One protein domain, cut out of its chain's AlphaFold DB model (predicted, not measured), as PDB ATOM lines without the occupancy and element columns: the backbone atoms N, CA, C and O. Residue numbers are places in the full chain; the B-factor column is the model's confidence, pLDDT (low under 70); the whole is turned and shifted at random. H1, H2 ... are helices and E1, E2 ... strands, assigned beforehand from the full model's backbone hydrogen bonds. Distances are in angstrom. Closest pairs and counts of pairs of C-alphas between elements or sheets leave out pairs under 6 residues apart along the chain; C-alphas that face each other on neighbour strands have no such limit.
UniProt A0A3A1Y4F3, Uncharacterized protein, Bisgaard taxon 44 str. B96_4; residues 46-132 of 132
ATOM      1  N   VAL A  46      31.860  13.705  13.542       85.00
ATOM      2  CA  VAL A  46      33.285  14.030  13.465       85.00
ATOM      3  C   VAL A  46      33.550  14.745  12.150       85.00
ATOM      4  O   VAL A  46      33.376  14.175  11.075       85.00
ATOM      5  N   THR A  47      34.005  15.989  12.241       86.06
ATOM      6  CA  THR A  47      34.416  16.787  11.089       86.06
ATOM      7  C   THR A  47      35.902  17.099  11.183       86.06
ATOM      8  O   THR A  47      36.337  17.775  12.116       86.06
ATOM      9  N   ASN A  48      36.669  16.672  10.182       89.00
ATOM     10  CA  ASN A  48      38.058  17.090  10.015       89.00
ATOM     11  C   ASN A  48      38.099  18.343   9.141       89.00
ATOM     12  O   ASN A  48      37.443  18.405   8.098       89.00
ATOM     13  N   ARG A  49      38.861  19.352   9.559       86.69
ATOM     14  CA  ARG A  49      39.081  20.577   8.789       86.69
ATOM     15  C   ARG A  49      40.545  20.954   8.820       86.69
ATOM     16  O   ARG A  49      41.206  20.813   9.841       86.69
ATOM     17  N   THR A  50      41.026  21.505   7.719       87.94
ATOM     18  CA  THR A  50      42.336  22.149   7.676       87.94
ATOM     19  C   THR A  50      42.148  23.647   7.853       87.94
ATOM     20  O   THR A  50      41.318  24.255   7.180       87.94
ATOM     21  N   ILE A  51      42.899  24.230   8.778       87.44
ATOM     22  CA  ILE A  51      42.885  25.656   9.089       87.44
ATOM     23  C   ILE A  51      44.282  26.242   8.930       87.44
ATOM     24  O   ILE A  51      45.279  25.570   9.180       87.44
ATOM     25  N   ASP A  52      44.347  27.501   8.511       83.62
ATOM     26  CA  ASP A  52      45.591  28.264   8.486       83.62
ATOM     27  C   ASP A  52      45.784  28.971   9.831       83.62
ATOM     28  O   ASP A  52      44.888  29.674  10.310       83.62
ATOM     29  N   ILE A  53      46.943  28.754  10.449       83.50
ATOM     30  CA  ILE A  53      47.385  29.469  11.640       83.50
ATOM     31  C   ILE A  53      48.771  30.044  11.340       83.50
ATOM     32  O   ILE A  53      49.744  29.297  11.230       83.50
ATOM     33  N   ASN A  54      48.867  31.370  11.204       81.19
ATOM     34  CA  ASN A  54      50.108  32.077  10.849       81.19
ATOM     35  C   ASN A  54      50.816  31.498   9.605       81.19
ATOM     36  O   ASN A  54      52.031  31.293   9.604       81.19
ATOM     37  N   GLY A  55      50.069  31.202   8.538       79.00
ATOM     38  CA  GLY A  55      50.609  30.669   7.284       79.00
ATOM     39  C   GLY A  55      50.990  29.188   7.341       79.00
ATOM     40  O   GLY A  55      51.572  28.665   6.391       79.00
ATOM     41  N   THR A  56      50.697  28.505   8.452       82.44
ATOM     42  CA  THR A  56      50.882  27.059   8.596       82.44
ATOM     43  C   THR A  56      49.529  26.374   8.535       82.44
ATOM     44  O   THR A  56      48.634  26.684   9.321       82.44
ATOM     45  N   GLN A  57      49.389  25.402   7.633       86.38
ATOM     46  CA  GLN A  57      48.196  24.569   7.593       86.38
ATOM     47  C   GLN A  57      48.234  23.519   8.697       86.38
ATOM     48  O   GLN A  57      49.191  22.756   8.831       86.38
ATOM     49  N   VAL A  58      47.167  23.492   9.482       88.00
ATOM     50  CA  VAL A  58      47.001  22.633  10.644       88.00
ATOM     51  C   VAL A  58      45.664  21.919  10.524       88.00
ATOM     52  O   VAL A  58      44.642  22.530  10.223       88.00
ATOM     53  N   GLU A  59      45.656  20.611  10.745       90.38
ATOM     54  CA  GLU A  59      44.415  19.850  10.812       90.38
ATOM     55  C   GLU A  59      43.756  20.032  12.183       90.38
ATOM     56  O   GLU A  59      44.419  20.089  13.217       90.38
ATOM     57  N   ALA A  60      42.436  20.123  12.201       91.69
ATOM     58  CA  ALA A  60      41.635  20.166  13.404       91.69
ATOM     59  C   ALA A  60      40.456  19.205  13.275       91.69
ATOM     60  O   ALA A  60      39.847  19.073  12.212       91.69
ATOM     61  N   VAL A  61      40.123  18.561  14.384       90.50
ATOM     62  CA  VAL A  61      38.998  17.641  14.501       90.50
ATOM     63  C   VAL A  61      37.951  18.295  15.383       90.50
ATOM     64  O   VAL A  61      38.241  18.657  16.522       90.50
ATOM     65  N   VAL A  62      36.737  18.443  14.867       89.75
ATOM     66  CA  VAL A  62      35.582  18.913  15.631       89.75
ATOM     67  C   VAL A  62      34.631  17.740  15.808       89.75
ATOM     68  O   VAL A  62      34.194  17.152  14.820       89.75
ATOM     69  N   LYS A  63      34.316  17.393  17.055       88.75
ATOM     70  CA  LYS A  63      33.288  16.413  17.397       88.75
ATOM     71  C   LYS A  63      32.091  17.146  17.980       88.75
ATOM     72  O   LYS A  63      32.234  17.861  18.972       88.75
ATOM     73  N   SER A  64      30.929  16.966  17.370       84.94
ATOM     74  CA  SER A  64      29.662  17.475  17.892       84.94
ATOM     75  C   SER A  64      28.896  16.337  18.544       84.94
ATOM     76  O   SER A  64      28.631  15.323  17.897       84.94
ATOM     77  N   TYR A  65      28.523  16.510  19.808       82.38
ATOM     78  CA  TYR A  65      27.701  15.549  20.530       82.38
ATOM     79  C   TYR A  65      26.232  16.011  20.561       82.38
ATOM     80  O   TYR A  65      25.962  17.213  20.618       82.38
ATOM     81  N   PRO A  66      25.257  15.083  20.531       72.06
ATOM     82  CA  PRO A  66      23.829  15.413  20.573       72.06
ATOM     83  C   PRO A  66      23.384  16.189  21.824       72.06
ATOM     84  O   PRO A  66      22.341  16.834  21.801       72.06
ATOM     85  N   ASP A  67      24.162  16.140  22.909       70.06
ATOM     86  CA  ASP A  67      23.934  16.851  24.171       70.06
ATOM     87  C   ASP A  67      24.597  18.244  24.217       70.06
ATOM     88  O   ASP A  67      24.840  18.774  25.298       70.06
ATOM     89  N   LEU A  68      24.856  18.849  23.047       58.91
ATOM     90  CA  LEU A  68      25.419  20.198  22.858       58.91
ATOM     91  C   LEU A  68      26.868  20.382  23.333       58.91
ATOM     92  O   LEU A  68      27.373  21.505  23.342       58.91
ATOM     93  N   LYS A  69      27.571  19.298  23.668       74.06
ATOM     94  CA  LYS A  69      29.013  19.353  23.916       74.06
ATOM     95  C   LYS A  69      29.752  19.378  22.586       74.06
ATOM     96  O   LYS A  69      29.478  18.573  21.695       74.06
ATOM     97  N   TYR A  70      30.712  20.286  22.458       81.62
ATOM     98  CA  TYR A  70      31.655  20.293  21.343       81.62
ATOM     99  C   TYR A  70      33.035  19.916  21.865       81.62
ATOM    100  O   TYR A  70      33.496  20.451  22.870       81.62
ATOM    101  N   GLU A  71      33.719  19.021  21.164       89.12
ATOM    102  CA  GLU A  71      35.144  18.792  21.360       89.12
ATOM    103  C   GLU A  71      35.885  19.311  20.133       89.12
ATOM    104  O   GLU A  71      35.593  18.918  19.004       89.12
ATOM    105  N   VAL A  72      36.844  20.201  20.344       90.62
ATOM    106  CA  VAL A  72      37.706  20.739  19.297       90.62
ATOM    107  C   VAL A  72      39.128  20.314  19.601       90.62
ATOM    108  O   VAL A  72      39.674  20.662  20.642       90.62
ATOM    109  N   ASN A  73      39.754  19.592  18.685       91.69
ATOM    110  CA  ASN A  73      41.147  19.196  18.791       91.69
ATOM    111  C   ASN A  73      41.933  19.785  17.622       91.69
ATOM    112  O   ASN A  73      41.845  19.290  16.502       91.69
ATOM    113  N   ILE A  74      42.704  20.837  17.883       92.38
ATOM    114  CA  ILE A  74      43.651  21.393  16.916       92.38
ATOM    115  C   ILE A  74      44.903  20.520  16.971       92.38
ATOM    116  O   ILE A  74      45.615  20.471  17.984       92.38
ATOM    117  N   LEU A  75      45.168  19.787  15.891       88.06
ATOM    118  CA  LEU A  75      46.336  18.923  15.785       88.06
ATOM    119  C   LEU A  75      47.598  19.778  15.673       88.06
ATOM    120  O   LEU A  75      47.562  20.977  15.443       88.06
ATOM    121  N   GLY A  76      48.745  19.195  15.981       83.44
ATOM    122  CA  GLY A  76      49.998  19.940  16.025       83.44
ATOM    123  C   GLY A  76      50.917  19.405  17.101       83.44
ATOM    124  O   GLY A  76      50.462  18.801  18.077       83.44
ATOM    125  N   ASN A  77      52.208  19.621  16.887       79.62
ATOM    126  CA  ASN A  77      53.264  19.040  17.699       79.62
ATOM    127  C   ASN A  77      53.440  19.779  19.030       79.62
ATOM    128  O   ASN A  77      53.153  20.971  19.144       79.62
ATOM    129  N   GLY A  78      53.980  19.064  20.018       83.69
ATOM    130  CA  GLY A  78      54.317  19.604  21.334       83.69
ATOM    131  C   GLY A  78      53.256  19.343  22.401       83.69
ATOM    132  O   GLY A  78      52.306  18.584  22.202       83.69
ATOM    133  N   ALA A  79      53.451  19.960  23.566       87.25
ATOM    134  CA  ALA A  79      52.522  19.842  24.679       87.25
ATOM    135  C   ALA A  79      51.146  20.414  24.304       87.25
ATOM    136  O   ALA A  79      51.055  21.423  23.604       87.25
ATOM    137  N   LYS A  80      50.079  19.776  24.786       87.56
ATOM    138  CA  LYS A  80      48.700  20.223  24.578       87.56
ATOM    139  C   LYS A  80      48.194  20.950  25.816       87.56
ATOM    140  O   LYS A  80      48.400  20.479  26.932       87.56
ATOM    141  N   ALA A  81      47.524  22.071  25.595       89.56
ATOM    142  CA  ALA A  81      46.713  22.752  26.588       89.56
ATOM    143  C   ALA A  81      45.239  22.437  26.322       89.56
ATOM    144  O   ALA A  81      44.809  22.412  25.165       89.56
ATOM    145  N   THR A  82      44.486  22.226  27.399       91.62
ATOM    146  CA  THR A  82      43.047  21.969  27.344       91.62
ATOM    147  C   THR A  82      42.300  23.143  27.959       91.62
ATOM    148  O   THR A  82      42.591  23.551  29.082       91.62
ATOM    149  N   TYR A  83      41.328  23.674  27.226       90.56
ATOM    150  CA  TYR A  83      40.480  24.791  27.621       90.56
ATOM    151  C   TYR A  83      39.031  24.309  27.660       90.56
ATOM    152  O   TYR A  83      38.605  23.564  26.780       90.56
ATOM    153  N   VAL A  84      38.270  24.741  28.663       89.56
ATOM    154  CA  VAL A  84      36.839  24.435  28.782       89.56
ATOM    155  C   VAL A  84      36.082  25.753  28.805       89.56
ATOM    156  O   VAL A  84      36.307  26.573  29.695       89.56
ATOM    157  N   VAL A  85      35.227  25.984  27.808       88.06
ATOM    158  CA  VAL A  85      34.455  27.228  27.661       88.06
ATOM    159  C   VAL A  85      33.054  26.892  27.172       88.06
ATOM    160  O   VAL A  85      32.923  26.320  26.099       88.06
ATOM    161  N   ASN A  86      32.014  27.280  27.919       85.12
ATOM    162  CA  ASN A  86      30.606  27.077  27.539       85.12
ATOM    163  C   ASN A  86      30.315  25.639  27.061       85.12
ATOM    164  O   ASN A  86      29.784  25.450  25.970       85.12
ATOM    165  N   ASP A  87      30.749  24.640  27.837       83.00
ATOM    166  CA  ASP A  87      30.618  23.203  27.527       83.00
ATOM    167  C   ASP A  87      31.353  22.726  26.256       83.00
ATOM    168  O   ASP A  87      31.185  21.589  25.809       83.00
ATOM    169  N   VAL A  88      32.238  23.567  25.709       86.56
ATOM    170  CA  VAL A  88      33.178  23.216  24.643       86.56
ATOM    171  C   VAL A  88      34.531  22.867  25.246       86.56
ATOM    172  O   VAL A  88      35.166  23.687  25.916       86.56
ATOM    173  N   LEU A  89      34.985  21.648  24.976       90.75
ATOM    174  CA  LEU A  89      36.320  21.175  25.303       90.75
ATOM    175  C   LEU A  89      37.250  21.454  24.123       90.75
ATOM    176  O   LEU A  89      37.033  20.960  23.023       90.75
ATOM    177  N   ILE A  90      38.303  22.229  24.344       92.38
ATOM    178  CA  ILE A  90      39.247  22.632  23.302       92.38
ATOM    179  C   ILE A  90      40.623  22.109  23.687       92.38
ATOM    180  O   ILE A  90      41.158  22.492  24.721       92.38
ATOM    181  N   SER A  91      41.223  21.273  22.851       92.81
ATOM    182  CA  SER A  91      42.609  20.830  22.967       92.81
ATOM    183  C   SER A  91      43.424  21.442  21.837       92.81
ATOM    184  O   SER A  91      43.068  21.323  20.665       92.81
ATOM    185  N   ALA A  92      44.516  22.122  22.173       93.38
ATOM    186  CA  ALA A  92      45.377  22.760  21.184       93.38
ATOM    187  C   ALA A  92      46.846  22.755  21.634       93.38
ATOM    188  O   ALA A  92      47.117  22.622  22.831       93.38
ATOM    189  N   PRO A  93      47.824  22.888  20.717       92.19
ATOM    190  CA  PRO A  93      49.223  23.047  21.096       92.19
ATOM    191  C   PRO A  93      49.408  24.242  22.039       92.19
ATOM    192  O   PRO A  93      48.952  25.347  21.753       92.19
ATOM    193  N   ALA A  94      50.124  24.034  23.142       90.56
ATOM    194  CA  ALA A  94      50.436  25.066  24.130       90.56
ATOM    195  C   ALA A  94      51.353  26.172  23.573       90.56
ATOM    196  O   ALA A  94      51.522  27.213  24.201       90.56
ATOM    197  N   SER A  95      51.954  25.963  22.399       90.25
ATOM    198  CA  SER A  95      52.718  26.979  21.673       90.25
ATOM    199  C   SER A  95      51.843  28.017  20.964       90.25
ATOM    200  O   SER A  95      52.359  29.076  20.611       90.25
ATOM    201  N   LEU A  96      50.548  27.744  20.747       91.62
ATOM    202  CA  LEU A  96      49.641  28.705  20.120       91.62
ATOM    203  C   LEU A  96      49.373  29.878  21.052       91.62
ATOM    204  O   LEU A  96      49.073  29.683  22.229       91.62
ATOM    205  N   SER A  97      49.419  31.094  20.509       93.19
ATOM    206  CA  SER A  97      48.999  32.275  21.252       93.19
ATOM    207  C   SER A  97      47.480  32.278  21.472       93.19
ATOM    208  O   SER A  97      46.719  31.641  20.742       93.19
ATOM    209  N   SER A  98      47.008  33.049  22.456       93.38
ATOM    210  CA  SER A  98      45.566  33.229  22.689       93.38
ATOM    211  C   SER A  98      44.844  33.827  21.469       93.38
ATOM    212  O   SER A  98      43.691  33.480  21.208       93.38
ATOM    213  N   GLY A  99      45.518  34.693  20.703       93.88
ATOM    214  CA  GLY A  99      44.972  35.271  19.472       93.88
ATOM    215  C   GLY A  99      44.836  34.235  18.357       93.88
ATOM    216  O   GLY A  99      43.775  34.137  17.738       93.88
ATOM    217  N   ASP A 100      45.870  33.417  18.159       93.56
ATOM    218  CA  ASP A 100      45.869  32.344  17.160       93.56
ATOM    219  C   ASP A 100      44.814  31.284  17.482       93.56
ATOM    220  O   ASP A 100      44.077  30.854  16.600       93.56
ATOM    221  N   LEU A 101      44.686  30.911  18.760       94.81
ATOM    222  CA  LEU A 101      43.673  29.968  19.227       94.81
ATOM    223  C   LEU A 101      42.256  30.465  18.925       94.81
ATOM    224  O   LEU A 101      41.456  29.738  18.345       94.81
ATOM    225  N   ASN A 102      41.940  31.711  19.285       94.38
ATOM    226  CA  ASN A 102      40.610  32.270  19.041       94.38
ATOM    227  C   ASN A 102      40.322  32.454  17.543       94.38
ATOM    228  O   ASN A 102      39.197  32.223  17.102       94.38
ATOM    229  N   SER A 103      41.337  32.799  16.746       92.12
ATOM    230  CA  SER A 103      41.210  32.877  15.285       92.12
ATOM    231  C   SER A 103      40.965  31.498  14.665       92.12
ATOM    232  O   SER A 103      40.110  31.351  13.794       92.12
ATOM    233  N   ALA A 104      41.654  30.465  15.156       92.19
ATOM    234  CA  ALA A 104      41.442  29.082  14.746       92.19
ATOM    235  C   ALA A 104      40.015  28.603  15.056       92.19
ATOM    236  O   ALA A 104      39.364  28.027  14.189       92.19
ATOM    237  N   LEU A 105      39.501  28.882  16.258       92.19
ATOM    238  CA  LEU A 105      38.126  28.535  16.640       92.19
ATOM    239  C   LEU A 105      37.093  29.222  15.740       92.19
ATOM    240  O   LEU A 105      36.167  28.565  15.260       92.19
ATOM    241  N   ALA A 106      37.299  30.505  15.427       91.12
ATOM    242  CA  ALA A 106      36.450  31.240  14.495       91.12
ATOM    243  C   ALA A 106      36.477  30.632  13.080       91.12
ATOM    244  O   ALA A 106      35.420  30.396  12.501       91.12
ATOM    245  N   ASN A 107      37.660  30.286  12.552       89.50
ATOM    246  CA  ASN A 107      37.808  29.610  11.253       89.50
ATOM    247  C   ASN A 107      37.129  28.229  11.217       89.50
ATOM    248  O   ASN A 107      36.660  27.777  10.171       89.50
ATOM    249  N   LEU A 108      37.036  27.554  12.365       89.31
ATOM    250  CA  LEU A 108      36.311  26.292  12.512       89.31
ATOM    251  C   LEU A 108      34.792  26.475  12.660       89.31
ATOM    252  O   LEU A 108      34.073  25.476  12.719       89.31
ATOM    253  N   ASN A 109      34.284  27.711  12.642       87.94
ATOM    254  CA  ASN A 109      32.896  28.066  12.952       87.94
ATOM    255  C   ASN A 109      32.466  27.635  14.365       87.94
ATOM    256  O   ASN A 109      31.293  27.352  14.607       87.94
ATOM    257  N   VAL A 110      33.410  27.577  15.306       88.25
ATOM    258  CA  VAL A 110      33.130  27.308  16.716       88.25
ATOM    259  C   VAL A 110      32.952  28.656  17.405       88.25
ATOM    260  O   VAL A 110      33.916  29.388  17.622       88.25
ATOM    261  N   ASN A 111      31.706  29.003  17.727       86.31
ATOM    262  CA  ASN A 111      31.340  30.314  18.270       86.31
ATOM    263  C   ASN A 111      31.609  30.423  19.784       86.31
ATOM    264  O   ASN A 111      30.705  30.690  20.576       86.31
ATOM    265  N   VAL A 112      32.853  30.171  20.191       89.88
ATOM    266  CA  VAL A 112      33.337  30.359  21.564       89.88
ATOM    267  C   VAL A 112      34.657  31.112  21.555       89.88
ATOM    268  O   VAL A 112      35.433  31.021  20.606       89.88
ATOM    269  N   GLN A 113      34.922  31.837  22.638       92.88
ATOM    270  CA  GLN A 113      36.153  32.595  22.797       92.88
ATOM    271  C   GLN A 113      36.828  32.223  24.112       92.88
ATOM    272  O   GLN A 113      36.237  32.315  25.188       92.88
ATOM    273  N   VAL A 114      38.091  31.820  24.029       91.88
ATOM    274  CA  VAL A 114      38.921  31.551  25.199       91.88
ATOM    275  C   VAL A 114      39.387  32.887  25.765       91.88
ATOM    276  O   VAL A 114      40.145  33.621  25.124       91.88
ATOM    277  N   SER A 115      38.918  33.206  26.973       94.31
ATOM    278  CA  SER A 115      39.306  34.430  27.670       94.31
ATOM    279  C   SER A 115      40.778  34.386  28.106       94.31
ATOM    280  O   SER A 115      41.332  33.300  28.316       94.31
ATOM    281  N   PRO A 116      41.428  35.547  28.314       92.25
ATOM    282  CA  PRO A 116      42.814  35.597  28.782       92.25
ATOM    283  C   PRO A 116      43.046  34.831  30.092       92.25
ATOM    284  O   PRO A 116      44.095  34.218  30.274       92.25
ATOM    285  N   GLN A 117      42.063  34.838  30.998       90.56
ATOM    286  CA  GLN A 117      42.142  34.147  32.283       90.56
ATOM    287  C   GLN A 117      42.119  32.626  32.105       90.56
ATOM    288  O   GLN A 117      42.981  31.942  32.654       90.56
ATOM    289  N   VAL A 118      41.176  32.101  31.310       89.69
ATOM    290  CA  VAL A 118      41.085  30.660  31.010       89.69
ATOM    291  C   VAL A 118      42.342  30.196  30.281       89.69
ATOM    292  O   VAL A 118      42.918  29.163  30.622       89.69
ATOM    293  N   TYR A 119      42.822  31.003  29.332       91.81
ATOM    294  CA  TYR A 119      44.057  30.726  28.617       91.81
ATOM    295  C   TYR A 119      45.260  30.627  29.568       91.81
ATOM    296  O   TYR A 119      45.987  29.637  29.550       91.81
ATOM    297  N   ALA A 120      45.450  31.618  30.445       90.19
ATOM    298  CA  ALA A 120      46.562  31.627  31.394       90.19
ATOM    299  C   ALA A 120      46.523  30.429  32.359       90.19
ATOM    300  O   ALA A 120      47.565  29.836  32.644       90.19
ATOM    301  N   GLN A 121      45.335  30.047  32.837       89.25
ATOM    302  CA  GLN A 121      45.164  28.882  33.710       89.25
ATOM    303  C   GLN A 121      45.584  27.586  33.014       89.25
ATOM    304  O   GLN A 121      46.427  26.860  33.543       89.25
ATOM    305  N   ALA A 122      45.070  27.329  31.808       85.81
ATOM    306  CA  ALA A 122      45.417  26.137  31.036       85.81
ATOM    307  C   ALA A 122      46.928  26.059  30.755       85.81
ATOM    308  O   ALA A 122      47.546  25.008  30.925       85.81
ATOM    309  N   GLN A 123      47.555  27.189  30.419       86.31
ATOM    310  CA  GLN A 123      48.991  27.242  30.141       86.31
ATOM    311  C   GLN A 123      49.858  27.003  31.383       86.31
ATOM    312  O   GLN A 123      50.927  26.394  31.290       86.31
ATOM    313  N   ASN A 124      49.408  27.430  32.562       85.69
ATOM    314  CA  ASN A 124      50.103  27.132  33.814       85.69
ATOM    315  C   ASN A 124      50.040  25.639  34.162       85.69
ATOM    316  O   ASN A 124      51.033  25.085  34.630       85.69
ATOM    317  N   LEU A 125      48.920  24.968  33.877       84.00
ATOM    318  CA  LEU A 125      48.796  23.519  34.072       84.00
ATOM    319  C   LEU A 125      49.779  22.742  33.189       84.00
ATOM    320  O   LEU A 125      50.441  21.825  33.671       84.00
ATOM    321  N   VAL A 126      49.940  23.150  31.924       85.88
ATOM    322  CA  VAL A 126      50.927  22.540  31.017       85.88
ATOM    323  C   VAL A 126      52.350  22.703  31.553       85.88
ATOM    324  O   VAL A 126      53.105  21.733  31.592       85.88
ATOM    325  N   LYS A 127      52.711  23.907  32.015       81.56
ATOM    326  CA  LYS A 127      54.041  24.182  32.586       81.56
ATOM    327  C   LYS A 127      54.321  23.348  33.834       81.56
ATOM    328  O   LYS A 127      55.410  22.804  33.964       81.56
ATOM    329  N   ASN A 128      53.348  23.223  34.733       78.81
ATOM    330  CA  ASN A 128      53.515  22.454  35.967       78.81
ATOM    331  C   ASN A 128      53.662  20.952  35.690       78.81
ATOM    332  O   ASN A 128      54.473  20.292  36.335       78.81
ATOM    333  N   LYS A 129      52.944  20.430  34.687       73.56
ATOM    334  CA  LYS A 129      53.067  19.033  34.254       73.56
ATOM    335  C   LYS A 129      54.418  18.726  33.602       73.56
ATOM    336  O   LYS A 129      54.903  17.615  33.737       73.56
ATOM    337  N   ALA A 130      55.028  19.688  32.912       66.94
ATOM    338  CA  ALA A 130      56.354  19.509  32.318       66.94
ATOM    339  C   ALA A 130      57.498  19.472  33.353       66.94
ATOM    340  O   ALA A 130      58.593  19.027  33.024       66.94
ATOM    341  N   ASN A 131      57.252  19.955  34.575       59.38
ATOM    342  CA  ASN A 131      58.238  20.043  35.659       59.38
ATOM    343  C   ASN A 131      58.050  18.974  36.753       59.38
ATOM    344  O   ASN A 131      58.759  19.019  37.757       59.38
ATOM    345  N   SER A 132      57.072  18.075  36.590       52.72
ATOM    346  CA  SER A 132      56.818  16.928  37.478       52.72
ATOM    347  C   SER A 132      57.373  15.658  36.850       52.72
ATOM    348  O   SER A 132      57.914  14.828  37.608       52.72
TER     349      SER A 132
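AT A GLANCE: This is residues 46 to 132 of the 132 residues of an uncharacterized protein of Bisgaard taxon 44 str. B96_4 (UniProt A0A3A1Y4F3). A twisted sheet of five strands forms a wall, with helix H1 crossing over one face and helix H2 lying over the edge strand E4. The link between the helices, residues 108 to 115, folds back past H1 to reach H2. The 87 printed residues hold five named strands and then two named helices, in the order E1 E2 E3 E4 E5 H1 H2. The sheet runs E1, E2, E3, E5, E4 and is mixed; the class is mixed, helices and strands. The whole is compact, with a radius of gyration of the C-alphas of 12.5 A and spans of 36 by 32 by 21 A.

IN THESE COORDINATES: E1, residues 46 to 53, begins at C-alpha 46 at (33.285, 14.030, 13.465) and is 21.0 A long from first to last C-alpha. E2, residues 56 to 64, measures 25.1 A. E3 is residues 70 to 74, 12.8 A. E4 is residues 80 to 85, 16.2 A, and E5 is residues 88 to 93, 16.4 A. H1, residues 98 to 107, begins at C-alpha 98 at (45.566, 33.229, 22.689) and measures 14.3 A. H2, residues 116 to 130, measures 21.3 A and ends at C-alpha 130 at (56.354, 19.509, 32.318).

HOW THE PARTS SIT: E1, E2 and E3 form a meander, each strand the antiparallel neighbour of the one before. E1 and E2 are a hairpin, with N 49 and O 60 at 2.8 A. E2 and E3 are also a hairpin, with N 61 and O 73 at 2.8 A. E3 and E5 are parallel at 6 degrees, with N 72 and O 89 at 2.8 A. E4 and E5 are an antiparallel hairpin, with N 83 and O 90 at 2.8 A. H1 and H2 are on one face of the sheet, an arrangement of two layers. H1 has a height over the sheet of 8.2 A and lies only just over E2, with 3 of its C-alphas falling on that strand; it runs across the strands, at 65 degrees to E2 on the local plane. The closest C-alphas of H1 and E1, those of Asp 100 and Ile 53, are 6.4 A apart. H2 lies over E4 at a height over the sheet of 7.8 A; their closest C-alphas, those of Ala 122 and Ala 81, are 5.7 A apart. H1 and H2 are close but not clearly touching, their closest C-alphas, those of Ser 98 and Tyr 119, being 6.6 A apart. In H1 and H2 every O i to N i+4 pair is within hydrogen-bond range.

THE WHOLE: The two C-alphas farthest apart, those of Pro 66 and Asn 131, are 37.9 A apart. The printed part has no cut, and no link is long. The mean pLDDT of the printed part is 86.4; residue 68 and residues 130 to 132 are under 70.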